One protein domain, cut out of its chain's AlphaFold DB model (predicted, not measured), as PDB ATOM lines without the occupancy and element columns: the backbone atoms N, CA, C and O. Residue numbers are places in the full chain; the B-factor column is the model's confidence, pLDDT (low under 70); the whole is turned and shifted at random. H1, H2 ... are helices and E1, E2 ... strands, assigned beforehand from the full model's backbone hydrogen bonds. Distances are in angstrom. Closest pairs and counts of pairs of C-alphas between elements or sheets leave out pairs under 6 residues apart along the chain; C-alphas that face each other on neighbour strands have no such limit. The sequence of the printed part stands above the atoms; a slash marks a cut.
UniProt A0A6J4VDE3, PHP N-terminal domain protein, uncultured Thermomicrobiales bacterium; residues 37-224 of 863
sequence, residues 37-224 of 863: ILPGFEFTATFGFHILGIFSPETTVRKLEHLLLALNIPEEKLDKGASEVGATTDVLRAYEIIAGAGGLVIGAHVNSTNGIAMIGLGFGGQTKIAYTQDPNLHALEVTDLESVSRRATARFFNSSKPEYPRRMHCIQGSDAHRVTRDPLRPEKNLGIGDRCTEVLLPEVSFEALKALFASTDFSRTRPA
ATOM      1  N   ILE A  37     279.858 258.200 266.414       91.19
ATOM      2  CA  ILE A  37     280.466 259.252 267.243       91.19
ATOM      3  C   ILE A  37     279.494 260.429 267.360       91.19
ATOM      4  O   ILE A  37     279.313 261.206 266.417       91.19
ATOM      5  N   LEU A  38     278.895 260.579 268.540       93.44
ATOM      6  CA  LEU A  38     277.950 261.652 268.841       93.44
ATOM      7  C   LEU A  38     278.680 262.892 269.390       93.44
ATOM      8  O   LEU A  38     279.495 262.759 270.304       93.44
ATOM      9  N   PRO A  39     278.422 264.102 268.861       93.75
ATOM     10  CA  PRO A  39     278.887 265.332 269.489       93.75
ATOM     11  C   PRO A  39     278.140 265.582 270.805       93.75
ATOM     12  O   PRO A  39     276.930 265.382 270.893       93.75
ATOM     13  N   GLY A  40     278.845 266.078 271.815       93.00
ATOM     14  CA  GLY A  40     278.255 266.406 273.106       93.00
ATOM     15  C   GLY A  40     279.211 267.171 274.008       93.00
ATOM     16  O   GLY A  40     280.367 267.403 273.646       93.00
ATOM     17  N   PHE A  41     278.709 267.567 275.171       91.38
ATOM     18  CA  PHE A  41     279.475 268.211 276.230       91.38
ATOM     19  C   PHE A  41     278.936 267.806 277.600       91.38
ATOM     20  O   PHE A  41     277.728 267.673 277.786       91.38
ATOM     21  N   GLU A  42     279.835 267.672 278.566       90.62
ATOM     22  CA  GLU A  42     279.508 267.699 279.989       90.62
ATOM     23  C   GLU A  42     279.870 269.090 280.518       90.62
ATOM     24  O   GLU A  42     280.904 269.648 280.140       90.62
ATOM     25  N   PHE A  43     279.020 269.678 281.359       86.44
ATOM     26  CA  PHE A  43     279.310 270.965 281.985       86.44
ATOM     27  C   PHE A  43     278.780 271.043 283.419       86.44
ATOM     28  O   PHE A  43     277.860 270.322 283.809       86.44
ATOM     29  N   THR A  44     279.361 271.959 284.193       85.00
ATOM     30  CA  THR A  44     279.016 272.199 285.594       85.00
ATOM     31  C   THR A  44     277.934 273.281 285.733       85.00
ATOM     32  O   THR A  44     278.187 274.480 285.585       85.00
ATOM     33  N   ALA A  45     276.718 272.853 286.061       84.62
ATOM     34  CA  ALA A  45     275.576 273.692 286.404       84.62
ATOM     35  C   ALA A  45     275.677 274.266 287.835       84.62
ATOM     36  O   ALA A  45     276.655 274.062 288.566       84.62
ATOM     37  N   THR A  46     274.657 275.021 288.259       75.69
ATOM     38  CA  THR A  46     274.575 275.573 289.620       75.69
ATOM     39  C   THR A  46     274.752 274.483 290.688       75.69
ATOM     40  O   THR A  46     274.347 273.339 290.509       75.69
ATOM     41  N   PHE A  47     275.400 274.850 291.799       71.88
ATOM     42  CA  PHE A  47     275.812 273.963 292.901       71.88
ATOM     43  C   PHE A  47     276.888 272.917 292.573       71.88
ATOM     44  O   PHE A  47     277.226 272.121 293.446       71.88
ATOM     45  N   GLY A  48     277.487 272.956 291.380       77.62
ATOM     46  CA  GLY A  48     278.546 272.020 290.998       77.62
ATOM     47  C   GLY A  48     278.027 270.743 290.335       77.62
ATOM     48  O   GLY A  48     278.797 269.802 290.170       77.62
ATOM     49  N   PHE A  49     276.743 270.695 289.969       86.12
ATOM     50  CA  PHE A  49     276.149 269.511 289.357       86.12
ATOM     51  C   PHE A  49     276.562 269.349 287.898       86.12
ATOM     52  O   PHE A  49     276.548 270.316 287.142       86.12
ATOM     53  N   HIS A  50     276.909 268.134 287.490       89.31
ATOM     54  CA  HIS A  50     277.291 267.854 286.111       89.31
ATOM     55  C   HIS A  50     276.082 267.415 285.276       89.31
ATOM     56  O   HIS A  50     275.283 266.565 285.681       89.31
ATOM     57  N   ILE A  51     275.953 268.007 284.090       92.38
ATOM     58  CA  ILE A  51     274.901 267.704 283.117       92.38
ATOM     59  C   ILE A  51     275.569 267.416 281.776       92.38
ATOM     60  O   ILE A  51     276.400 268.195 281.305       92.38
ATOM     61  N   LEU A  52     275.181 266.303 281.162       94.44
ATOM     62  CA  LEU A  52     275.679 265.832 279.877       94.44
ATOM     63  C   LEU A  52     274.616 266.079 278.795       94.44
ATOM     64  O   LEU A  52     273.490 265.586 278.881       94.44
ATOM     65  N   GLY A  53     274.981 266.852 277.773       95.69
ATOM     66  CA  GLY A  53     274.184 267.075 276.569       95.69
ATOM     67  C   GLY A  53     274.797 266.350 275.376       95.69
ATOM     68  O   GLY A  53     275.914 266.674 274.972       95.69
ATOM     69  N   ILE A  54     274.071 265.394 274.793       96.69
ATOM     70  CA  ILE A  54     274.479 264.650 273.587       96.69
ATOM     71  C   ILE A  54     273.574 265.056 272.420       96.69
ATOM     72  O   ILE A  54     272.370 265.215 272.597       96.69
ATOM     73  N   PHE A  55     274.121 265.225 271.219       96.69
ATOM     74  CA  PHE A  55     273.394 265.760 270.066       96.69
ATOM     75  C   PHE A  55     273.553 264.888 268.813       96.69
ATOM     76  O   PHE A  55     274.455 264.057 268.717       96.69
ATOM     77  N   SER A  56     272.680 265.115 267.826       95.38
ATOM     78  CA  SER A  56     272.743 264.464 266.512       95.38
ATOM     79  C   SER A  56     274.100 264.696 265.826       95.38
ATOM     80  O   SER A  56     274.642 265.804 265.945       95.38
ATOM     81  N   PRO A  57     274.644 263.719 265.065       91.00
ATOM     82  CA  PRO A  57     275.855 263.882 264.265       91.00
ATOM     83  C   PRO A  57     275.863 265.112 263.351       91.00
ATOM     84  O   PRO A  57     276.942 265.656 263.121       91.00
ATOM     85  N   GLU A  58     274.705 265.595 262.899       89.88
ATOM     86  CA  GLU A  58     274.570 266.797 262.055       89.88
ATOM     87  C   GLU A  58     274.693 268.124 262.831       89.88
ATOM     88  O   GLU A  58     274.676 269.219 262.264       89.88
ATOM     89  N   THR A  59     274.827 268.066 264.159       91.62
ATOM     90  CA  THR A  59     274.939 269.259 265.004       91.62
ATOM     91  C   THR A  59     276.299 269.922 264.805       91.62
ATOM     92  O   THR A  59     277.335 269.413 265.235       91.62
ATOM     93  N   THR A  60     276.295 271.089 264.157       89.50
ATOM     94  CA  THR A  60     277.521 271.849 263.885       89.50
ATOM     95  C   THR A  60     278.188 272.343 265.169       89.50
ATOM     96  O   THR A  60     277.520 272.699 266.142       89.50
ATOM     97  N   VAL A  61     279.521 272.451 265.148       86.88
ATOM     98  CA  VAL A  61     280.307 272.962 266.287       86.88
ATOM     99  C   VAL A  61     279.840 274.364 266.702       86.88
ATOM    100  O   VAL A  61     279.663 274.611 267.887       86.88
ATOM    101  N   ARG A  62     279.498 275.232 265.737       88.38
ATOM    102  CA  ARG A  62     278.938 276.572 265.999       88.38
ATOM    103  C   ARG A  62     277.618 276.544 266.770       88.38
ATOM    104  O   ARG A  62     277.373 277.420 267.594       88.38
ATOM    105  N   LYS A  63     276.754 275.550 266.518       90.25
ATOM    106  CA  LYS A  63     275.510 275.376 267.284       90.25
ATOM    107  C   LYS A  63     275.817 274.947 268.723       90.25
ATOM    108  O   LYS A  63     275.163 275.443 269.630       90.25
ATOM    109  N   LEU A  64     276.824 274.099 268.944       90.88
ATOM    110  CA  LEU A  64     277.272 273.720 270.294       90.88
ATOM    111  C   LEU A  64     277.890 274.913 271.042       90.88
ATOM    112  O   LEU A  64     277.493 275.179 272.168       90.88
ATOM    113  N   GLU A  65     278.786 275.669 270.401       88.94
ATOM    114  CA  GLU A  65     279.380 276.906 270.940       88.94
ATOM    115  C   GLU A  65     278.280 277.904 271.362       88.94
ATOM    116  O   GLU A  65     278.286 278.403 272.486       88.94
ATOM    117  N   HIS A  66     277.263 278.115 270.515       90.75
ATOM    118  CA  HIS A  66     276.108 278.959 270.840       90.75
ATOM    119  C   HIS A  66     275.282 278.441 272.033       90.75
ATOM    120  O   HIS A  66     274.854 279.238 272.867       90.75
ATOM    121  N   LEU A  67     275.070 277.125 272.144       91.56
ATOM    122  CA  LEU A  67     274.354 276.530 273.280       91.56
ATOM    123  C   LEU A  67     275.131 276.669 274.587       91.56
ATOM    124  O   LEU A  67     274.536 276.973 275.614       91.56
ATOM    125  N   LEU A  68     276.452 276.504 274.553       89.62
ATOM    126  CA  LEU A  68     277.304 276.674 275.727       89.62
ATOM    127  C   LEU A  68     277.293 278.137 276.215       89.62
ATOM    128  O   LEU A  68     277.168 278.380 277.415       89.62
ATOM    129  N   LEU A  69     277.306 279.110 275.296       88.44
ATOM    130  CA  LEU A  69     277.091 280.527 275.624       88.44
ATOM    131  C   LEU A  69     275.688 280.785 276.206       88.44
ATOM    132  O   LEU A  69     275.557 281.532 277.172       88.44
ATOM    133  N   ALA A  70     274.642 280.140 275.677       87.56
ATOM    134  CA  ALA A  70     273.278 280.223 276.218       87.56
ATOM    135  C   ALA A  70     273.124 279.556 277.603       87.56
ATOM    136  O   ALA A  70     272.225 279.913 278.361       87.56
ATOM    137  N   LEU A  71     274.022 278.627 277.948       87.50
ATOM    138  CA  LEU A  71     274.211 278.050 279.283       87.50
ATOM    139  C   LEU A  71     275.149 278.901 280.168       87.50
ATOM    140  O   LEU A  71     275.642 278.412 281.189       87.50
ATOM    141  N   ASN A  72     275.383 280.170 279.810       84.88
ATOM    142  CA  ASN A  72     276.233 281.141 280.512       84.88
ATOM    143  C   ASN A  72     277.697 280.694 280.710       84.88
ATOM    144  O   ASN A  72     278.362 281.145 281.646       84.88
ATOM    145  N   ILE A  73     278.224 279.807 279.862       83.12
ATOM    146  CA  ILE A  73     279.636 279.413 279.930       83.12
ATOM    147  C   ILE A  73     280.492 280.545 279.337       83.12
ATOM    148  O   ILE A  73     280.247 280.943 278.198       83.12
ATOM    149  N   PRO A  74     281.497 281.078 280.065       79.88
ATOM    150  CA  PRO A  74     282.321 282.176 279.567       79.88
ATOM    151  C   PRO A  74     283.095 281.809 278.295       79.88
ATOM    152  O   PRO A  74     283.707 280.743 278.219       79.88
ATOM    153  N   GLU A  75     283.157 282.735 277.340       81.00
ATOM    154  CA  GLU A  75     283.894 282.589 276.074       81.00
ATOM    155  C   GLU A  75     285.368 282.202 276.309       81.00
ATOM    156  O   GLU A  75     285.855 281.207 275.776       81.00
ATOM    157  N   GLU A  76     286.031 282.854 277.272       78.81
ATOM    158  CA  GLU A  76     287.409 282.542 277.688       78.81
ATOM    159  C   GLU A  76     287.637 281.106 278.204       78.81
ATOM    160  O   GLU A  76     288.789 280.673 278.339       78.81
ATOM    161  N   LYS A  77     286.569 280.409 278.614       73.94
ATOM    162  CA  LYS A  77     286.591 279.016 279.087       73.94
ATOM    163  C   LYS A  77     286.318 278.046 277.940       73.94
ATOM    164  O   LYS A  77     286.927 276.975 277.928       73.94
ATOM    165  N   LEU A  78     285.487 278.447 276.974       73.31
ATOM    166  CA  LEU A  78     285.230 277.713 275.733       73.31
ATOM    167  C   LEU A  78     286.502 277.596 274.891       73.31
ATOM    168  O   LEU A  78     286.898 276.482 274.557       73.31
ATOM    169  N   ASP A  79     287.211 278.706 274.676       72.75
ATOM    170  CA  ASP A  79     288.486 278.733 273.939       72.75
ATOM    171  C   ASP A  79     289.558 277.810 274.540       72.75
ATOM    172  O   ASP A  79     290.417 277.280 273.834       72.75
ATOM    173  N   LYS A  80     289.517 277.616 275.863       69.31
ATOM    174  CA  LYS A  80     290.474 276.791 276.615       69.31
ATOM    175  C   LYS A  80     290.025 275.337 276.778       69.31
ATOM    176  O   LYS A  80     290.801 274.544 277.306       69.31
ATOM    177  N   GLY A  81     288.794 274.990 276.386       64.69
ATOM    178  CA  GLY A  81     288.206 273.664 276.617       64.69
ATOM    179  C   GLY A  81     288.179 273.260 278.098       64.69
ATOM    180  O   GLY A  81     288.385 272.093 278.421       64.69
ATOM    181  N   ALA A  82     288.015 274.223 279.009       63.47
ATOM    182  CA  ALA A  82     288.138 273.978 280.442       63.47
ATOM    183  C   ALA A  82     286.876 273.304 281.011       63.47
ATOM    184  O   ALA A  82     285.813 273.920 281.027       63.47
ATOM    185  N   SER A  83     287.019 272.087 281.544       54.03
ATOM    186  CA  SER A  83     285.936 271.336 282.202       54.03
ATOM    187  C   SER A  83     285.418 272.009 283.479       54.03
ATOM    188  O   SER A  83     284.231 271.948 283.777       54.03
ATOM    189  N   GLU A  84     286.287 272.704 284.219       54.22
ATOM    190  CA  GLU A  84     285.905 273.441 285.426       54.22
ATOM    191  C   GLU A  84     285.402 274.854 285.088       54.22
ATOM    192  O   GLU A  84     286.163 275.838 285.031       54.22
ATOM    193  N   VAL A  85     284.089 274.959 284.887       56.56
ATOM    194  CA  VAL A  85     283.353 276.226 284.814       56.56
ATOM    195  C   VAL A  85     282.588 276.424 286.125       56.56
ATOM    196  O   VAL A  85     281.962 275.503 286.637       56.56
ATOM    197  N   GLY A  86     282.646 277.620 286.710       53.69
ATOM    198  CA  GLY A  86     281.899 277.899 287.936       53.69
ATOM    199  C   GLY A  86     280.406 278.051 287.649       53.69
ATOM    200  O   GLY A  86     280.046 278.984 286.941       53.69
ATOM    201  N   ALA A  87     279.577 277.164 288.215       56.56
ATOM    202  CA  ALA A  87     278.124 277.275 288.421       56.56
ATOM    203  C   ALA A  87     277.382 278.311 287.540       56.56
ATOM    204  O   ALA A  87     276.996 279.375 288.028       56.56
ATOM    205  N   THR A  88     277.165 278.007 286.256       66.12
ATOM    206  CA  THR A  88     276.737 279.014 285.261       66.12
ATOM    207  C   THR A  88     275.222 279.188 285.115       66.12
ATOM    208  O   THR A  88     274.739 280.312 284.962       66.12
ATOM    209  N   THR A  89     274.471 278.084 285.144       80.19
ATOM    210  CA  THR A  89     273.027 278.025 284.853       80.19
ATOM    211  C   THR A  89     272.332 277.035 285.786       80.19
ATOM    212  O   THR A  89     272.929 276.028 286.171       80.19
ATOM    213  N   ASP A  90     271.076 277.321 286.144       86.31
ATOM    214  CA  ASP A  90     270.234 276.419 286.939       86.31
ATOM    215  C   ASP A  90     270.010 275.068 286.234       86.31
ATOM    216  O   ASP A  90     269.933 274.997 285.008       86.31
ATOM    217  N   VAL A  91     269.880 273.996 287.018       89.00
ATOM    218  CA  VAL A  91     269.765 272.617 286.520       89.00
ATOM    219  C   VAL A  91     268.543 272.421 285.618       89.00
ATOM    220  O   VAL A  91     268.680 271.878 284.524       89.00
ATOM    221  N   LEU A  92     267.361 272.895 286.027       89.94
ATOM    222  CA  LEU A  92     266.133 272.719 285.242       89.94
ATOM    223  C   LEU A  92     266.207 273.544 283.957       89.94
ATOM    224  O   LEU A  92     265.917 273.048 282.868       89.94
ATOM    225  N   ARG A  93     266.704 274.782 284.062       89.88
ATOM    226  CA  ARG A  93     266.887 275.649 282.893       89.88
ATOM    227  C   ARG A  93     267.897 275.078 281.893       89.88
ATOM    228  O   ARG A  93     267.722 275.246 280.686       89.88
ATOM    229  N   ALA A  94     268.935 274.393 282.366       91.44
ATOM    230  CA  ALA A  94     269.879 273.700 281.501       91.44
ATOM    231  C   ALA A  94     269.216 272.552 280.727       91.44
ATOM    232  O   ALA A  94     269.451 272.420 279.523       91.44
ATOM    233  N   TYR A  95     268.356 271.763 281.381       95.12
ATOM    234  CA  TYR A  95     267.607 270.696 280.714       95.12
ATOM    235  C   TYR A  95     266.694 271.251 279.611       95.12
ATOM    236  O   TYR A  95     266.743 270.754 278.488       95.12
ATOM    237  N   GLU A  96     265.936 272.319 279.891       94.31
ATOM    238  CA  GLU A  96     265.090 273.006 278.899       94.31
ATOM    239  C   GLU A  96     265.889 273.472 277.670       94.31
ATOM    240  O   GLU A  96     265.466 273.264 276.532       94.31
ATOM    241  N   ILE A  97     267.056 274.098 277.881       93.62
ATOM    242  CA  ILE A  97     267.905 274.623 276.799       93.62
ATOM    243  C   ILE A  97     268.464 273.483 275.937       93.62
ATOM    244  O   ILE A  97     268.428 273.569 274.708       93.62
ATOM    245  N   ILE A  98     268.964 272.408 276.553       95.00
ATOM    246  CA  ILE A  98     269.558 271.275 275.828       95.00
ATOM    247  C   ILE A  98     268.473 270.489 275.075       95.00
ATOM    248  O   ILE A  98     268.639 270.226 273.880       95.00
ATOM    249  N   ALA A  99     267.350 270.167 275.726       95.00
ATOM    250  CA  ALA A  99     266.238 269.447 275.104       95.00
ATOM    251  C   ALA A  99     265.598 270.261 273.966       95.00
ATOM    252  O   ALA A  99     265.435 269.745 272.858       95.00
ATOM    253  N   GLY A 100     265.333 271.555 274.192       94.06
ATOM    254  CA  GLY A 100     264.790 272.473 273.185       94.06
ATOM    255  C   GLY A 100     265.712 272.695 271.981       94.06
ATOM    256  O   GLY A 100     265.245 273.003 270.887       94.06
ATOM    257  N   ALA A 101     267.020 272.471 272.133       94.44
ATOM    258  CA  ALA A 101     267.977 272.484 271.029       94.44
ATOM    259  C   ALA A 101     268.006 271.184 270.199       94.44
ATOM    260  O   ALA A 101     268.736 271.113 269.199       94.44
ATOM    261  N   GLY A 102     267.237 270.170 270.604       94.44
ATOM    262  CA  GLY A 102     267.216 268.826 270.031       94.44
ATOM    263  C   GLY A 102     268.157 267.833 270.721       94.44
ATOM    264  O   GLY A 102     268.204 266.677 270.303       94.44
ATOM    265  N   GLY A 103     268.873 268.241 271.771       95.81
ATOM    266  CA  GLY A 103     269.786 267.379 272.518       95.81
ATOM    267  C   GLY A 103     269.081 266.313 273.356       95.81
ATOM    268  O   GLY A 103     267.889 266.398 273.655       95.81
ATOM    269  N   LEU A 104     269.854 265.304 273.730       96.88
ATOM    270  CA  LEU A 104     269.543 264.279 274.711       96.88
ATOM    271  C   LEU A 104     270.193 264.708 276.032       96.88
ATOM    272  O   LEU A 104     271.393 264.988 276.073       96.88
ATOM    273  N   VAL A 105     269.386 264.788 277.092       97.44
ATOM    274  CA  VAL A 105     269.791 265.309 278.406       97.44
ATOM    275  C   VAL A 105     270.037 264.159 279.378       97.44
ATOM    276  O   VAL A 105     269.119 263.389 279.670       97.44
ATOM    277  N   ILE A 106     271.254 264.074 279.910       96.50
ATOM    278  CA  ILE A 106     271.660 263.103 280.929       96.50
ATOM    279  C   ILE A 106     272.119 263.848 282.185       96.50
ATOM    280  O   ILE A 106     272.946 264.758 282.117       96.50
ATOM    281  N   GLY A 107     271.615 263.434 283.347       93.69
ATOM    282  CA  GLY A 107     272.234 263.783 284.624       93.69
ATOM    283  C   GLY A 107     273.491 262.935 284.774       93.69
ATOM    284  O   GLY A 107     273.368 261.711 284.816       93.69
ATOM    285  N   ALA A 108     274.670 263.553 284.799       91.31
ATOM    286  CA  ALA A 108     275.935 262.822 284.851       91.31
ATOM    287  C   ALA A 108     276.187 262.276 286.267       91.31
ATOM    288  O   ALA A 108     275.819 262.929 287.250       91.31
ATOM    289  N   HIS A 109     276.761 261.065 286.344       86.75
ATOM    290  CA  HIS A 109     277.193 260.345 287.561       86.75
ATOM    291  C   HIS A 109     276.417 260.717 288.839       86.75
ATOM    292  O   HIS A 109     276.984 261.126 289.852       86.75
ATOM    293  N   VAL A 110     275.090 260.560 288.811       86.19
ATOM    294  CA  VAL A 110     274.135 261.229 289.714       86.19
ATOM    295  C   VAL A 110     274.288 260.876 291.194       86.19
ATOM    296  O   VAL A 110     273.824 261.627 292.051       86.19
ATOM    297  N   ASN A 111     274.939 259.750 291.492       85.44
ATOM    298  CA  ASN A 111     275.259 259.259 292.832       85.44
ATOM    299  C   ASN A 111     276.712 259.555 293.280       85.44
ATOM    300  O   ASN A 111     277.130 259.080 294.336       85.44
ATOM    301  N   SER A 112     277.477 260.316 292.492       82.81
ATOM    302  CA  SER A 112     278.819 260.822 292.805       82.81
ATOM    303  C   SER A 112     278.762 262.249 293.367       82.81
ATOM    304  O   SER A 112     277.738 262.908 293.253       82.81
ATOM    305  N   THR A 113     279.865 262.769 293.921       76.00
ATOM    306  CA  THR A 113     279.952 264.109 294.541       76.00
ATOM    307  C   THR A 113     279.338 265.253 293.723       76.00
ATOM    308  O   THR A 113     278.732 266.146 294.313       76.00
ATOM    309  N   ASN A 114     279.469 265.214 292.394       76.94
ATOM    310  CA  ASN A 114     278.963 266.243 291.477       76.94
ATOM    311  C   ASN A 114     277.636 265.825 290.802       76.94
ATOM    312  O   ASN A 114     277.184 266.451 289.845       76.94
ATOM    313  N   GLY A 115     277.008 264.764 291.298       78.25
ATOM    314  CA  GLY A 115     275.758 264.210 290.806       78.25
ATOM    315  C   GLY A 115     274.518 264.836 291.450       78.25
ATOM    316  O   GLY A 115     274.463 265.102 292.653       78.25
ATOM    317  N   ILE A 116     273.474 265.025 290.642       77.69
ATOM    318  CA  ILE A 116     272.206 265.673 291.031       77.69
ATOM    319  C   ILE A 116     271.416 264.961 292.147       77.69
ATOM    320  O   ILE A 116     270.581 265.591 292.798       77.69
ATOM    321  N   ALA A 117     271.651 263.667 292.397       67.62
ATOM    322  CA  ALA A 117     270.901 262.884 293.387       67.62
ATOM    323  C   ALA A 117     271.564 262.847 294.782       67.62
ATOM    324  O   ALA A 117     271.034 262.219 295.702       67.62
ATOM    325  N   MET A 118     272.710 263.519 294.961       62.94
ATOM    326  CA  MET A 118     273.618 263.316 296.094       62.94
ATOM    327  C   MET A 118     272.995 263.339 297.493       62.94
ATOM    328  O   MET A 118     272.235 264.231 297.884       62.94
ATOM    329  N   ILE A 119     273.423 262.377 298.309       48.12
ATOM    330  CA  ILE A 119     273.108 262.260 299.734       48.12
ATOM    331  C   ILE A 119     274.168 263.050 300.520       48.12
ATOM    332  O   ILE A 119     275.357 262.805 300.364       48.12
ATOM    333  N   GLY A 120     273.748 263.996 301.369       41.59
ATOM    334  CA  GLY A 120     274.646 264.764 302.253       41.59
ATOM    335  C   GLY A 120     274.692 266.275 301.997       41.59
ATOM    336  O   GLY A 120     274.916 267.036 302.933       41.59
ATOM    337  N   LEU A 121     274.379 266.739 300.782       46.41
ATOM    338  CA  LEU A 121     274.066 268.155 300.551       46.41
ATOM    339  C   LEU A 121     272.681 268.472 301.136       46.41
ATOM    340  O   LEU A 121     271.726 267.717 300.924       46.41
ATOM    341  N   GLY A 122     272.578 269.595 301.858       46.38
ATOM    342  CA  GLY A 122     271.409 270.009 302.650       46.38
ATOM    343  C   GLY A 122     270.163 270.434 301.860       46.38
ATOM    344  O   GLY A 122     269.316 271.134 302.408       46.38
ATOM    345  N   PHE A 123     270.052 270.039 300.591       54.72
ATOM    346  CA  PHE A 123     268.882 270.297 299.755       54.72
ATOM    347  C   PHE A 123     267.652 269.535 300.251       54.72
ATOM    348  O   PHE A 123     267.740 268.365 300.646       54.72
ATOM    349  N   GLY A 124     266.494 270.191 300.164       56.12
ATOM    350  CA  GLY A 124     265.203 269.573 300.419       56.12
ATOM    351  C   GLY A 124     264.943 268.397 299.477       56.12
ATOM    352  O   GLY A 124     265.452 268.329 298.356       56.12
ATOM    353  N   GLY A 125     264.113 267.450 299.922       65.75
ATOM    354  CA  GLY A 125     263.737 266.302 299.090       65.75
ATOM    355  C   GLY A 125     263.051 266.707 297.779       65.75
ATOM    356  O   GLY A 125     263.163 265.988 296.796       65.75
ATOM    357  N   GLN A 126     262.384 267.867 297.735       69.00
ATOM    358  CA  GLN A 126     261.724 268.371 296.523       69.00
ATOM    359  C   GLN A 126     262.714 268.801 295.448       69.00
ATOM    360  O   GLN A 126     262.524 268.421 294.302       69.00
ATOM    361  N   THR A 127     263.800 269.495 295.804       70.88
ATOM    362  CA  THR A 127     264.845 269.881 294.844       70.88
ATOM    363  C   THR A 127     265.419 268.656 294.128       70.88
ATOM    364  O   THR A 127     265.581 268.663 292.912       70.88
ATOM    365  N   LYS A 128     265.660 267.566 294.870       76.50
ATOM    366  CA  LYS A 128     266.188 266.308 294.313       76.50
ATOM    367  C   LYS A 128     265.186 265.624 293.390       76.50
ATOM    368  O   LYS A 128     265.568 265.180 292.314       76.50
ATOM    369  N   ILE A 129     263.914 265.572 293.789       81.19
ATOM    370  CA  ILE A 129     262.830 265.039 292.953       81.19
ATOM    371  C   ILE A 129     262.711 265.867 291.669       81.19
ATOM    372  O   ILE A 129     262.775 265.292 290.591       81.19
ATOM    373  N   ALA A 130     262.661 267.200 291.756       83.00
ATOM    374  CA  ALA A 130     262.612 268.079 290.589       83.00
ATOM    375  C   ALA A 130     263.786 267.819 289.628       83.00
ATOM    376  O   ALA A 130     263.565 267.524 288.458       83.00
ATOM    377  N   TYR A 131     265.027 267.820 290.123       88.81
ATOM    378  CA  TYR A 131     266.210 267.600 289.284       88.81
ATOM    379  C   TYR A 131     266.310 266.190 288.682       88.81
ATOM    380  O   TYR A 131     266.970 266.044 287.658       88.81
ATOM    381  N   THR A 132     265.690 265.165 289.279       90.25
ATOM    382  CA  THR A 132     265.775 263.757 288.820       90.25
ATOM    383  C   THR A 132     264.511 263.239 288.128       90.25
ATOM    384  O   THR A 132     264.497 262.105 287.649       90.25
ATOM    385  N   GLN A 133     263.442 264.038 288.077       89.81
ATOM    386  CA  GLN A 133     262.148 263.668 287.490       89.81
ATOM    387  C   GLN A 133     261.650 264.676 286.440       89.81
ATOM    388  O   GLN A 133     260.602 264.434 285.840       89.81
ATOM    389  N   ASP A 134     262.386 265.768 286.195       92.00
ATOM    390  CA  ASP A 134     262.041 266.789 285.198       92.00
ATOM    391  C   ASP A 134     261.739 266.178 283.814       92.00
ATOM    392  O   ASP A 134     262.526 265.352 283.344       92.00
ATOM    393  N   PRO A 135     260.649 266.573 283.124       90.12
ATOM    394  CA  PRO A 135     260.276 266.008 281.825       90.12
ATOM    395  C   PRO A 135     261.354 266.099 280.736       90.12
ATOM    396  O   PRO A 135     261.405 265.226 279.873       90.12
ATOM    397  N   ASN A 136     262.232 267.108 280.772       94.88
ATOM    398  CA  ASN A 136     263.299 267.296 279.785       94.88
ATOM    399  C   ASN A 136     264.519 266.395 280.048       94.88
ATOM    400  O   ASN A 136     265.380 266.251 279.180       94.88
ATOM    401  N   LEU A 137     264.616 265.781 281.230       95.50
ATOM    402  CA  LEU A 137     265.658 264.812 281.556       95.50
ATOM    403  C   LEU A 137     265.327 263.458 280.914       95.50
ATOM    404  O   LEU A 137     264.237 262.923 281.123       95.50
ATOM    405  N   HIS A 138     266.258 262.896 280.142       96.12
ATOM    406  CA  HIS A 138     266.034 261.658 279.385       96.12
ATOM    407  C   HIS A 138     266.579 260.431 280.136       96.12
ATOM    408  O   HIS A 138     265.899 259.413 280.245       96.12
ATOM    409  N   ALA A 139     267.782 260.530 280.711       95.88
ATOM    410  CA  ALA A 139     268.401 259.435 281.459       95.88
ATOM    411  C   ALA A 139     269.244 259.928 282.650       95.88
ATOM    412  O   ALA A 139     269.623 261.099 282.743       95.88
ATOM    413  N   LEU A 140     269.532 259.010 283.571       95.06
ATOM    414  CA  LEU A 140     270.394 259.210 284.735       95.06
ATOM    415  C   LEU A 140     271.629 258.323 284.580       95.06
ATOM    416  O   LEU A 140     271.504 257.099 284.550       95.06
ATOM    417  N   GLU A 141     272.818 258.908 284.513       94.00
ATOM    418  CA  GLU A 141     274.054 258.136 284.587       94.00
ATOM    419  C   GLU A 141     274.353 257.796 286.053       94.00
ATOM    420  O   GLU A 141     274.526 258.685 286.881       94.00
ATOM    421  N   VAL A 142     274.407 256.514 286.399       91.50
ATOM    422  CA  VAL A 142     274.701 256.019 287.749       91.50
ATOM    423  C   VAL A 142     276.038 255.277 287.746       91.50
ATOM    424  O   VAL A 142     276.372 254.570 286.799       91.50
ATOM    425  N   THR A 143     276.817 255.408 288.820       86.19
ATOM    426  CA  THR A 143     278.132 254.740 288.929       86.19
ATOM    427  C   THR A 143     278.062 253.309 289.475       86.19
ATOM    428  O   THR A 143     279.085 252.631 289.536       86.19
ATOM    429  N   ASP A 144     276.871 252.850 289.874       83.44
ATOM    430  CA  ASP A 144     276.616 251.567 290.535       83.44
ATOM    431  C   ASP A 144     275.584 250.689 289.798       83.44
ATOM    432  O   ASP A 144     274.932 249.858 290.428       83.44
ATOM    433  N   LEU A 145     275.427 250.845 288.474       83.75
ATOM    434  CA  LEU A 145     274.393 250.148 287.686       83.75
ATOM    435  C   LEU A 145     274.504 248.614 287.754       83.75
ATOM    436  O   LEU A 145     273.499 247.910 287.715       83.75
ATOM    437  N   GLU A 146     275.723 248.092 287.876       79.25
ATOM    438  CA  GLU A 146     275.997 246.656 288.003       79.25
ATOM    439  C   GLU A 146     275.675 246.091 289.401       79.25
ATOM    440  O   GLU A 146     275.578 244.872 289.564       79.25
ATOM    441  N   SER A 147     275.480 246.953 290.407       77.94
ATOM    442  CA  SER A 147     275.299 246.574 291.810       77.94
ATOM    443  C   SER A 147     273.951 245.899 292.070       77.94
ATOM    444  O   SER A 147     272.892 246.500 291.920       77.94
ATOM    445  N   VAL A 148     273.994 244.672 292.596       70.19
ATOM    446  CA  VAL A 148     272.811 243.929 293.085       70.19
ATOM    447  C   VAL A 148     272.348 244.365 294.486       70.19
ATOM    448  O   VAL A 148     271.480 243.749 295.098       70.19
ATOM    449  N   SER A 149     272.937 245.425 295.049       73.00
ATOM    450  CA  SER A 149     272.585 245.913 296.383       73.00
ATOM    451  C   SER A 149     271.150 246.443 296.436       73.00
ATOM    452  O   SER A 149     270.742 247.242 295.597       73.00
ATOM    453  N   ARG A 150     270.418 246.157 297.524       67.00
ATOM    454  CA  ARG A 150     269.127 246.819 297.822       67.00
ATOM    455  C   ARG A 150     269.224 248.354 297.905       67.00
ATOM    456  O   ARG A 150     268.197 249.024 297.870       67.00
ATOM    457  N   ARG A 151     270.440 248.909 298.017       71.06
ATOM    458  CA  ARG A 151     270.728 250.355 298.009       71.06
ATOM    459  C   ARG A 151     271.168 250.907 296.643       71.06
ATOM    460  O   ARG A 151     271.497 252.085 296.590       71.06
ATOM    461  N   ALA A 152     271.198 250.096 295.582       81.62
ATOM    462  CA  ALA A 152     271.651 250.526 294.260       81.62
ATOM    463  C   ALA A 152     270.793 251.673 293.702       81.62
ATOM    464  O   ALA A 152     269.561 251.631 293.788       81.62
ATOM    465  N   THR A 153     271.429 252.680 293.102       83.69
ATOM    466  CA  THR A 153     270.773 253.926 292.665       83.69
ATOM    467  C   THR A 153     269.614 253.673 291.700       83.69
ATOM    468  O   THR A 153     268.547 254.267 291.847       83.69
ATOM    469  N   ALA A 154     269.770 252.729 290.766       83.94
ATOM    470  CA  ALA A 154     268.732 252.378 289.795       83.94
ATOM    471  C   ALA A 154     267.411 251.913 290.448       83.94
ATOM    472  O   ALA A 154     266.331 252.184 289.926       83.94
ATOM    473  N   ARG A 155     267.468 251.297 291.639       79.00
ATOM    474  CA  ARG A 155     266.281 250.860 292.400       79.00
ATOM    475  C   ARG A 155     265.507 252.014 293.049       79.00
ATOM    476  O   ARG A 155     264.390 251.808 293.508       79.00
ATOM    477  N   PHE A 156     266.070 253.224 293.118       79.50
ATOM    478  CA  PHE A 156     265.333 254.415 293.562       79.50
ATOM    479  C   PHE A 156     264.515 255.038 292.428       79.50
ATOM    480  O   PHE A 156     263.452 255.592 292.691       79.50
ATOM    481  N   PHE A 157     264.985 254.911 291.183       85.44
ATOM    482  CA  PHE A 157     264.378 255.512 289.989       85.44
ATOM    483  C   PHE A 157     263.618 254.498 289.116       85.44
ATOM    484  O   PHE A 157     263.267 254.790 287.974       85.44
ATOM    485  N   ASN A 158     263.304 253.318 289.663       80.38
ATOM    486  CA  ASN A 158     262.493 252.273 289.025       80.38
ATOM    487  C   ASN A 158     260.964 252.499 289.158       80.38
ATOM    488  O   ASN A 158     260.206 251.549 288.992       80.38
ATOM    489  N   SER A 159     260.536 253.712 289.536       79.50
ATOM    490  CA  SER A 159     259.164 254.126 289.897       79.50
ATOM    491  C   SER A 159     258.448 253.374 291.030       79.50
ATOM    492  O   SER A 159     257.298 253.694 291.324       79.50
ATOM    493  N   SER A 160     259.108 252.454 291.746       69.56
ATOM    494  CA  SER A 160     258.524 251.798 292.935       69.56
ATOM    495  C   SER A 160     258.241 252.763 294.097       69.56
ATOM    496  O   SER A 160     257.392 252.476 294.944       69.56
ATOM    497  N   LYS A 161     258.937 253.907 294.142       71.62
ATOM    498  CA  LYS A 161     258.869 254.891 295.230       71.62
ATOM    499  C   LYS A 161     257.866 256.006 294.914       71.62
ATOM    500  O   LYS A 161     258.021 256.654 293.879       71.62
ATOM    501  N   PRO A 162     256.881 256.294 295.789       63.56
ATOM    502  CA  PRO A 162     255.897 257.358 295.561       63.56
ATOM    503  C   PRO A 162     256.505 258.754 295.346       63.56
ATOM    504  O   PRO A 162     255.894 259.587 294.680       63.56
ATOM    505  N   GLU A 163     257.696 259.006 295.891       69.44
ATOM    506  CA  GLU A 163     258.457 260.249 295.738       69.44
ATOM    507  C   GLU A 163     259.085 260.413 294.342       69.44
ATOM    508  O   GLU A 163     259.338 261.542 293.924       69.44
ATOM    509  N   TYR A 164     259.328 259.309 293.626       79.44
ATOM    510  CA  TYR A 164     259.970 259.268 292.306       79.44
ATOM    511  C   TYR A 164     259.068 258.517 291.305       79.44
ATOM    512  O   TYR A 164     259.395 257.410 290.876       79.44
ATOM    513  N   PRO A 165     257.889 259.078 290.962       73.00
ATOM    514  CA  PRO A 165     256.851 258.377 290.207       73.00
ATOM    515  C   PRO A 165     257.203 258.113 288.736       73.00
ATOM    516  O   PRO A 165     256.612 257.222 288.127       73.00
ATOM    517  N   ARG A 166     258.137 258.870 288.144       84.19
ATOM    518  CA  ARG A 166     258.610 258.670 286.771       84.19
ATOM    519  C   ARG A 166     259.800 257.714 286.786       84.19
ATOM    520  O   ARG A 166     260.866 258.040 287.311       84.19
ATOM    521  N   ARG A 167     259.628 256.551 286.155       87.12
ATOM    522  CA  ARG A 167     260.726 255.614 285.905       87.12
ATOM    523  C   ARG A 167     261.729 256.257 284.951       87.12
ATOM    524  O   ARG A 167     261.328 256.838 283.946       87.12
ATOM    525  N   MET A 168     263.013 256.164 285.279       92.19
ATOM    526  CA  MET A 168     264.097 256.755 284.488       92.19
ATOM    527  C   MET A 168     264.971 255.657 283.889       92.19
ATOM    528  O   MET A 168     265.224 254.639 284.536       92.19
ATOM    529  N   HIS A 169     265.497 255.878 282.681       93.31
ATOM    530  CA  HIS A 169     266.583 255.048 282.168       93.31
ATOM    531  C   HIS A 169     267.843 255.328 282.991       93.31
ATOM    532  O   HIS A 169     268.393 256.430 282.947       93.31
ATOM    533  N   CYS A 170     268.288 254.335 283.759       92.56
ATOM    534  CA  CYS A 170     269.573 254.375 284.445       92.56
ATOM    535  C   CYS A 170     270.639 253.751 283.543       92.56
ATOM    536  O   CYS A 170     270.526 252.592 283.149       92.56
ATOM    537  N   ILE A 171     271.657 254.538 283.213       93.62
ATOM    538  CA  ILE A 171     272.765 254.174 282.326       93.62
ATOM    539  C   ILE A 171     274.092 254.317 283.076       93.62
ATOM    540  O   ILE A 171     274.131 254.863 284.174       93.62
ATOM    541  N   GLN A 172     275.186 253.849 282.494       90.56
ATOM    542  CA  GLN A 172     276.545 254.086 282.975       90.56
ATOM    543  C   GLN A 172     277.497 254.376 281.808       90.56
ATOM    544  O   GLN A 172     277.472 253.682 280.784       90.56
ATOM    545  N   GLY A 173     278.349 255.383 281.986       88.81
ATOM    546  CA  GLY A 173     279.516 255.665 281.163       88.81
ATOM    547  C   GLY A 173     280.814 255.487 281.953       88.81
ATOM    548  O   GLY A 173     280.827 255.300 283.174       88.81
ATOM    549  N   SER A 174     281.935 255.512 281.234       86.81
ATOM    550  CA  SER A 174     283.265 255.321 281.813       86.81
ATOM    551  C   SER A 174     283.918 256.601 282.342       86.81
ATOM    552  O   SER A 174     284.975 256.482 282.944       86.81
ATOM    553  N   ASP A 175     283.354 257.794 282.099       85.62
ATOM    554  CA  ASP A 175     283.969 259.104 282.423       85.62
ATOM    555  C   ASP A 175     285.492 259.135 282.122       85.62
ATOM    556  O   ASP A 175     286.368 259.386 282.961       85.62
ATOM    557  N   ALA A 176     285.827 258.707 280.900       85.44
ATOM    558  CA  ALA A 176     287.170 258.253 280.568       85.44
ATOM    559  C   ALA A 176     288.135 259.419 280.322       85.44
ATOM    560  O   ALA A 176     288.267 259.937 279.214       85.44
ATOM    561  N   HIS A 177     288.913 259.747 281.350       84.44
ATOM    562  CA  HIS A 177     290.022 260.701 281.277       84.44
ATOM    563  C   HIS A 177     291.315 260.089 280.687       84.44
ATOM    564  O   HIS A 177     292.366 260.736 280.645       84.44
ATOM    565  N   ARG A 178     291.272 258.820 280.254       82.38
ATOM    566  CA  ARG A 178     292.374 258.060 279.640       82.38
ATOM    567  C   ARG A 178     291.837 257.157 278.529       82.38
ATOM    568  O   ARG A 178     290.676 256.770 278.547       82.38
ATOM    569  N   VAL A 179     292.699 256.767 277.586       85.19
ATOM    570  CA  VAL A 179     292.341 255.765 276.563       85.19
ATOM    571  C   VAL A 179     292.206 254.375 277.193       85.19
ATOM    572  O   VAL A 179     291.221 253.685 276.951       85.19
ATOM    573  N   THR A 180     293.165 253.986 278.036       87.50
ATOM    574  CA  THR A 180     293.217 252.690 278.728       87.50
ATOM    575  C   THR A 180     293.087 252.857 280.242       87.50
ATOM    576  O   THR A 180     293.491 253.890 280.789       87.50
ATOM    577  N   ARG A 181     292.563 251.824 280.921       83.88
ATOM    578  CA  ARG A 181     292.472 251.762 282.388       83.88
ATOM    579  C   ARG A 181     293.836 251.995 283.037       83.88
ATOM    580  O   ARG A 181     294.852 251.483 282.565       83.88
ATOM    581  N   ASP A 182     293.859 252.728 284.144       80.31
ATOM    582  CA  ASP A 182     295.054 252.873 284.976       80.31
ATOM    583  C   ASP A 182     295.296 251.584 285.790       80.31
ATOM    584  O   ASP A 182     294.481 251.259 286.657       80.31
ATOM    585  N   PRO A 183     296.406 250.853 285.574       77.88
ATOM    586  CA  PRO A 183     296.676 249.608 286.295       77.88
ATOM    587  C   PRO A 183     296.980 249.826 287.785       77.88
ATOM    588  O   PRO A 183     296.892 248.884 288.566       77.88
ATOM    589  N   LEU A 184     297.328 251.051 288.201       78.12
ATOM    590  CA  LEU A 184     297.626 251.395 289.595       78.12
ATOM    591  C   LEU A 184     296.409 251.967 290.334       78.12
ATOM    592  O   LEU A 184     296.421 252.038 291.565       78.12
ATOM    593  N   ARG A 185     295.378 252.422 289.607       73.56
ATOM    594  CA  ARG A 185     294.126 252.984 290.159       73.56
ATOM    595  C   ARG A 185     292.892 252.560 289.341       73.56
ATOM    596  O   ARG A 185     292.139 253.434 288.892       73.56
ATOM    597  N   PRO A 186     292.647 251.246 289.176       66.69
ATOM    598  CA  PRO A 186     291.663 250.712 288.229       66.69
ATOM    599  C   PRO A 186     290.202 251.051 288.558       66.69
ATOM    600  O   PRO A 186     289.345 250.924 287.689       66.69
ATOM    601  N   GLU A 187     289.915 251.474 289.791       67.12
ATOM    602  CA  GLU A 187     288.577 251.872 290.257       67.12
ATOM    603  C   GLU A 187     288.251 253.353 290.003       67.12
ATOM    604  O   GLU A 187     287.082 253.733 289.988       67.12
ATOM    605  N   LYS A 188     289.280 254.202 289.843       67.69
ATOM    606  CA  LYS A 188     289.132 255.667 289.771       67.69
ATOM    607  C   LYS A 188     289.484 256.254 288.406       67.69
ATOM    608  O   LYS A 188     288.899 257.253 288.012       67.69
ATOM    609  N   ASN A 189     290.447 255.658 287.711       76.88
ATOM    610  CA  ASN A 189     290.952 256.148 286.434       76.88
ATOM    611  C   ASN A 189     290.594 255.134 285.338       76.88
ATOM    612  O   ASN A 189     291.422 254.310 284.934       76.88
ATOM    613  N   LEU A 190     289.338 255.190 284.905       82.56
ATOM    614  CA  LEU A 190     288.787 254.337 283.857       82.56
ATOM    615  C   LEU A 190     289.279 254.782 282.467       82.56
ATOM    616  O   LEU A 190     289.509 255.967 282.207       82.56
ATOM    617  N   GLY A 191     289.462 253.805 281.585       85.94
ATOM    618  CA  GLY A 191     289.669 253.963 280.152       85.94
ATOM    619  C   GLY A 191     288.354 253.979 279.369       85.94
ATOM    620  O   GLY A 191     287.263 253.840 279.925       85.94
ATOM    621  N   ILE A 192     288.450 254.131 278.050       86.38
ATOM    622  CA  ILE A 192     287.280 254.176 277.165       86.38
ATOM    623  C   ILE A 192     286.569 252.815 277.178       86.38
ATOM    624  O   ILE A 192     287.168 251.800 276.834       86.38
ATOM    625  N   GLY A 193     285.286 252.805 277.551       83.38
ATOM    626  CA  GLY A 193     284.443 251.600 277.554       83.38
ATOM    627  C   GLY A 193     284.552 250.721 278.807       83.38
ATOM    628  O   GLY A 193     283.834 249.733 278.905       83.38
ATOM    629  N   ASP A 194     285.381 251.096 279.790       83.38
ATOM    630  CA  ASP A 194     285.567 250.348 281.049       83.38
ATOM    631  C   ASP A 194     284.305 250.226 281.922       83.38
ATOM    632  O   ASP A 194     284.247 249.374 282.810       83.38
ATOM    633  N   ARG A 195     283.327 251.101 281.675       86.31
ATOM    634  CA  ARG A 195     281.917 250.963 282.040       86.31
ATOM    635  C   ARG A 195     281.111 251.313 280.803       86.31
ATOM    636  O   ARG A 195     281.396 252.319 280.147       86.31
ATOM    637  N   CYS A 196     280.109 250.506 280.492       88.69
ATOM    638  CA  CYS A 196     279.216 250.749 279.369       88.69
ATOM    639  C   CYS A 196     277.802 250.227 279.649       88.69
ATOM    640  O   CYS A 196     277.558 249.452 280.579       88.69
ATOM    641  N   THR A 197     276.859 250.705 278.844       91.38
ATOM    642  CA  THR A 197     275.449 250.309 278.874       91.38
ATOM    643  C   THR A 197     275.125 249.628 277.557       91.38
ATOM    644  O   THR A 197     275.450 250.163 276.498       91.38
ATOM    645  N   GLU A 198     274.466 248.479 277.611       91.31
ATOM    646  CA  GLU A 198     273.920 247.838 276.422       91.31
ATOM    647  C   GLU A 198     272.525 248.396 276.138       91.31
ATOM    648  O   GLU A 198     271.661 248.448 277.020       91.31
ATOM    649  N   VAL A 199     272.322 248.821 274.890       93.44
ATOM    650  CA  VAL A 199     271.060 249.368 274.384       93.44
ATOM    651  C   VAL A 199     270.624 248.594 273.148       93.44
ATOM    652  O   VAL A 199     271.393 248.443 272.199       93.44
ATOM    653  N   LEU A 200     269.383 248.105 273.139       92.44
ATOM    654  CA  LEU A 200     268.804 247.447 271.969       92.44
ATOM    655  C   LEU A 200     268.121 248.497 271.085       92.44
ATOM    656  O   LEU A 200     267.111 249.087 271.476       92.44
ATOM    657  N   LEU A 201     268.654 248.728 269.886       94.12
ATOM    658  CA  LEU A 201     268.161 249.724 268.929       94.12
ATOM    659  C   LEU A 201     267.770 249.059 267.595       94.12
ATOM    660  O   LEU A 201     268.435 248.102 267.201       94.12
ATOM    661  N   PRO A 202     266.739 249.558 266.879       93.19
ATOM    662  CA  PRO A 202     266.410 249.085 265.528       93.19
ATOM    663  C   PRO A 202     267.510 249.434 264.513       93.19
ATOM    664  O   PRO A 202     267.749 248.692 263.567       93.19
ATOM    665  N   GLU A 203     268.195 250.556 264.735       94.00
ATOM    666  CA  GLU A 203     269.334 251.039 263.963       94.00
ATOM    667  C   GLU A 203     270.301 251.788 264.891       94.00
ATOM    668  O   GLU A 203     269.899 252.338 265.919       94.00
ATOM    669  N   VAL A 204     271.587 251.826 264.541       94.00
ATOM    670  CA  VAL A 204     272.610 252.531 265.330       94.00
ATOM    671  C   VAL A 204     272.616 254.013 264.938       94.00
ATOM    672  O   VAL A 204     273.500 254.479 264.222       94.00
ATOM    673  N   SER A 205     271.599 254.754 265.387       94.94
ATOM    674  CA  SER A 205     271.422 256.186 265.111       94.94
ATOM    675  C   SER A 205     271.149 257.004 266.380       94.94
ATOM    676  O   SER A 205     270.728 256.478 267.413       94.94
ATOM    677  N   PHE A 206     271.393 258.319 266.310       96.38
ATOM    678  CA  PHE A 206     271.058 259.238 267.405       96.38
ATOM    679  C   PHE A 206     269.549 259.294 267.659       96.38
ATOM    680  O   PHE A 206     269.134 259.293 268.815       96.38
ATOM    681  N   GLU A 207     268.738 259.306 266.599       96.31
ATOM    682  CA  GLU A 207     267.281 259.392 266.727       96.31
ATOM    683  C   GLU A 207     266.712 258.125 267.378       96.31
ATOM    684  O   GLU A 207     265.897 258.227 268.291       96.31
ATOM    685  N   ALA A 208     267.209 256.935 267.017       96.38
ATOM    686  CA  ALA A 208     266.825 255.683 267.671       96.38
ATOM    687  C   ALA A 208     267.228 255.647 269.156       96.38
ATOM    688  O   ALA A 208     266.441 255.203 269.996       96.38
ATOM    689  N   LEU A 209     268.425 256.140 269.501       96.25
ATOM    690  CA  LEU A 209     268.887 256.228 270.890       96.25
ATOM    691  C   LEU A 209     268.062 257.236 271.708       96.25
ATOM    692  O   LEU A 209     267.679 256.953 272.845       96.25
ATOM    693  N   LYS A 210     267.751 258.399 271.127       95.81
ATOM    694  CA  LYS A 210     266.924 259.426 271.765       95.81
ATOM    695  C   LYS A 210     265.483 258.956 271.945       95.81
ATOM    696  O   LYS A 210     264.928 259.151 273.021       95.81
ATOM    697  N   ALA A 211     264.909 258.298 270.940       94.44
ATOM    698  CA  ALA A 211     263.587 257.689 271.024       94.44
ATOM    699  C   ALA A 211     263.530 256.614 272.119       94.44
ATOM    700  O   ALA A 211     262.570 256.595 272.884       94.44
ATOM    701  N   LEU A 212     264.571 255.779 272.255       94.38
ATOM    702  CA  LEU A 212     264.668 254.810 273.350       94.38
ATOM    703  C   LEU A 212     264.630 255.507 274.719       94.38
ATOM    704  O   LEU A 212     263.760 255.181 275.517       94.38
ATOM    705  N   PHE A 213     265.499 256.487 274.986       95.12
ATOM    706  CA  PHE A 213     265.538 257.150 276.303       95.12
ATOM    707  C   PHE A 213     264.374 258.125 276.566       95.12
ATOM    708  O   PHE A 213     264.178 258.548 277.704       95.12
ATOM    709  N   ALA A 214     263.601 258.491 275.542       91.75
ATOM    710  CA  ALA A 214     262.331 259.201 275.696       91.75
ATOM    711  C   ALA A 214     261.132 258.256 275.921       91.75
ATOM    712  O   ALA A 214     260.063 258.717 276.322       91.75
ATOM    713  N   SER A 215     261.290 256.957 275.652       87.88
ATOM    714  CA  SER A 215     260.230 255.956 275.794       87.88
ATOM    715  C   SER A 215     260.035 255.493 277.243       87.88
ATOM    716  O   SER A 215     260.770 255.865 278.155       87.88
ATOM    717  N   THR A 216     259.029 254.646 277.452       82.06
ATOM    718  CA  THR A 216     258.826 253.881 278.689       82.06
ATOM    719  C   THR A 216     259.270 252.417 278.554       82.06
ATOM    720  O   THR A 216     258.966 251.595 279.420       82.06
ATOM    721  N   ASP A 217     260.002 252.067 277.489       82.25
ATOM    722  CA  ASP A 217     260.513 250.713 277.255       82.25
ATOM    723  C   ASP A 217     261.895 250.524 277.894       82.25
ATOM    724  O   ASP A 217     262.956 250.571 277.265       82.25
ATOM    725  N   PHE A 218     261.871 250.289 279.201       85.25
ATOM    726  CA  PHE A 218     263.075 250.057 279.995       85.25
ATOM    727  C   PHE A 218     263.713 248.679 279.753       85.25
ATOM    728  O   PHE A 218     264.835 248.464 280.213       85.25
ATOM    729  N   SER A 219     263.041 247.757 279.046       80.25
ATOM    730  CA  SER A 219     263.543 246.394 278.788       80.25
ATOM    731  C   SER A 219     264.775 246.386 277.872       80.25
ATOM    732  O   SER A 219     265.638 245.515 277.961       80.25
ATOM    733  N   ARG A 220     264.892 247.419 277.032       85.44
ATOM    734  CA  ARG A 220     265.933 247.594 276.012       85.44
ATOM    735  C   ARG A 220     267.201 248.289 276.516       85.44
ATOM    736  O   ARG A 220     268.054 248.647 275.708       85.44
ATOM    737  N   THR A 221     267.333 248.467 277.831       88.31
ATOM    738  CA  THR A 221     268.504 249.043 278.516       88.31
ATOM    739  C   THR A 221     268.990 248.110 279.619       88.31
ATOM    740  O   THR A 221     268.211 247.774 280.509       88.31
ATOM    741  N   ARG A 222     270.278 247.748 279.624       85.38
ATOM    742  CA  ARG A 222     270.896 246.973 280.718       85.38
ATOM    743  C   ARG A 222     272.374 247.336 280.942       85.38
ATOM    744  O   ARG A 222     273.031 247.785 280.001       85.38
ATOM    745  N   PRO A 223     272.931 247.141 282.154       82.38
ATOM    746  CA  PRO A 223     274.381 247.166 282.347       82.38
ATOM    747  C   PRO A 223     275.066 246.122 281.455       82.38
ATOM    748  O   PRO A 223     274.563 245.007 281.301       82.38
ATOM    749  N   ALA A 224     276.219 246.480 280.891       76.25
ATOM    750  CA  ALA A 224     277.032 245.575 280.085       76.25
ATOM    751  C   ALA A 224     277.725 244.534 280.980       76.25
ATOM    752  O   ALA A 224     278.794 244.781 281.536       76.25
TER     753      ALA A 224
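Overview. This is residues 37 to 224 of the 863 residues of the protein "PHP N-terminal domain protein" of uncultured Thermomicrobiales bacterium (UniProt A0A6J4VDE3). Little here is regular structure: a twisted five-strand sheet has H3 on one face and a small E6-E7 pair beyond E5, amid long loops. The 188 printed residues hold E1 E2 H1 H2 H3 E3 H4 E4 E5 E6 H5 E7, mixed in class, 68 residues in named elements. The whole is compact, radius of gyration of the C-alphas 16.2 A, spanning 45 by 39 by 38 A.

Arrangement. The mixed sheet runs E1, residues 40 to 44, E2, 50 to 54, E3, 104 to 107, E4, 139 to 141, E5, 169 to 171. E1 and E2 form an antiparallel hairpin, N 41 to O 53 2.9 A; E3 and E4 are parallel, N 141 to O 107 2.9 A. H3, 91 to 100, runs along the strands over E2 and E3, height 9.1 A; their C-alphas come closest at Tyr 95 and Val 105, 6.3 A.

Along the chain. E1 begins at C-alpha 40 (278.255, 266.406, 273.106); E5 ends at C-alpha 171 (272.765, 254.174, 282.326). H3 spans 14.2 A.

Size, cuts and confidence. The printed part has no cut; 26 residues have pLDDT under 70.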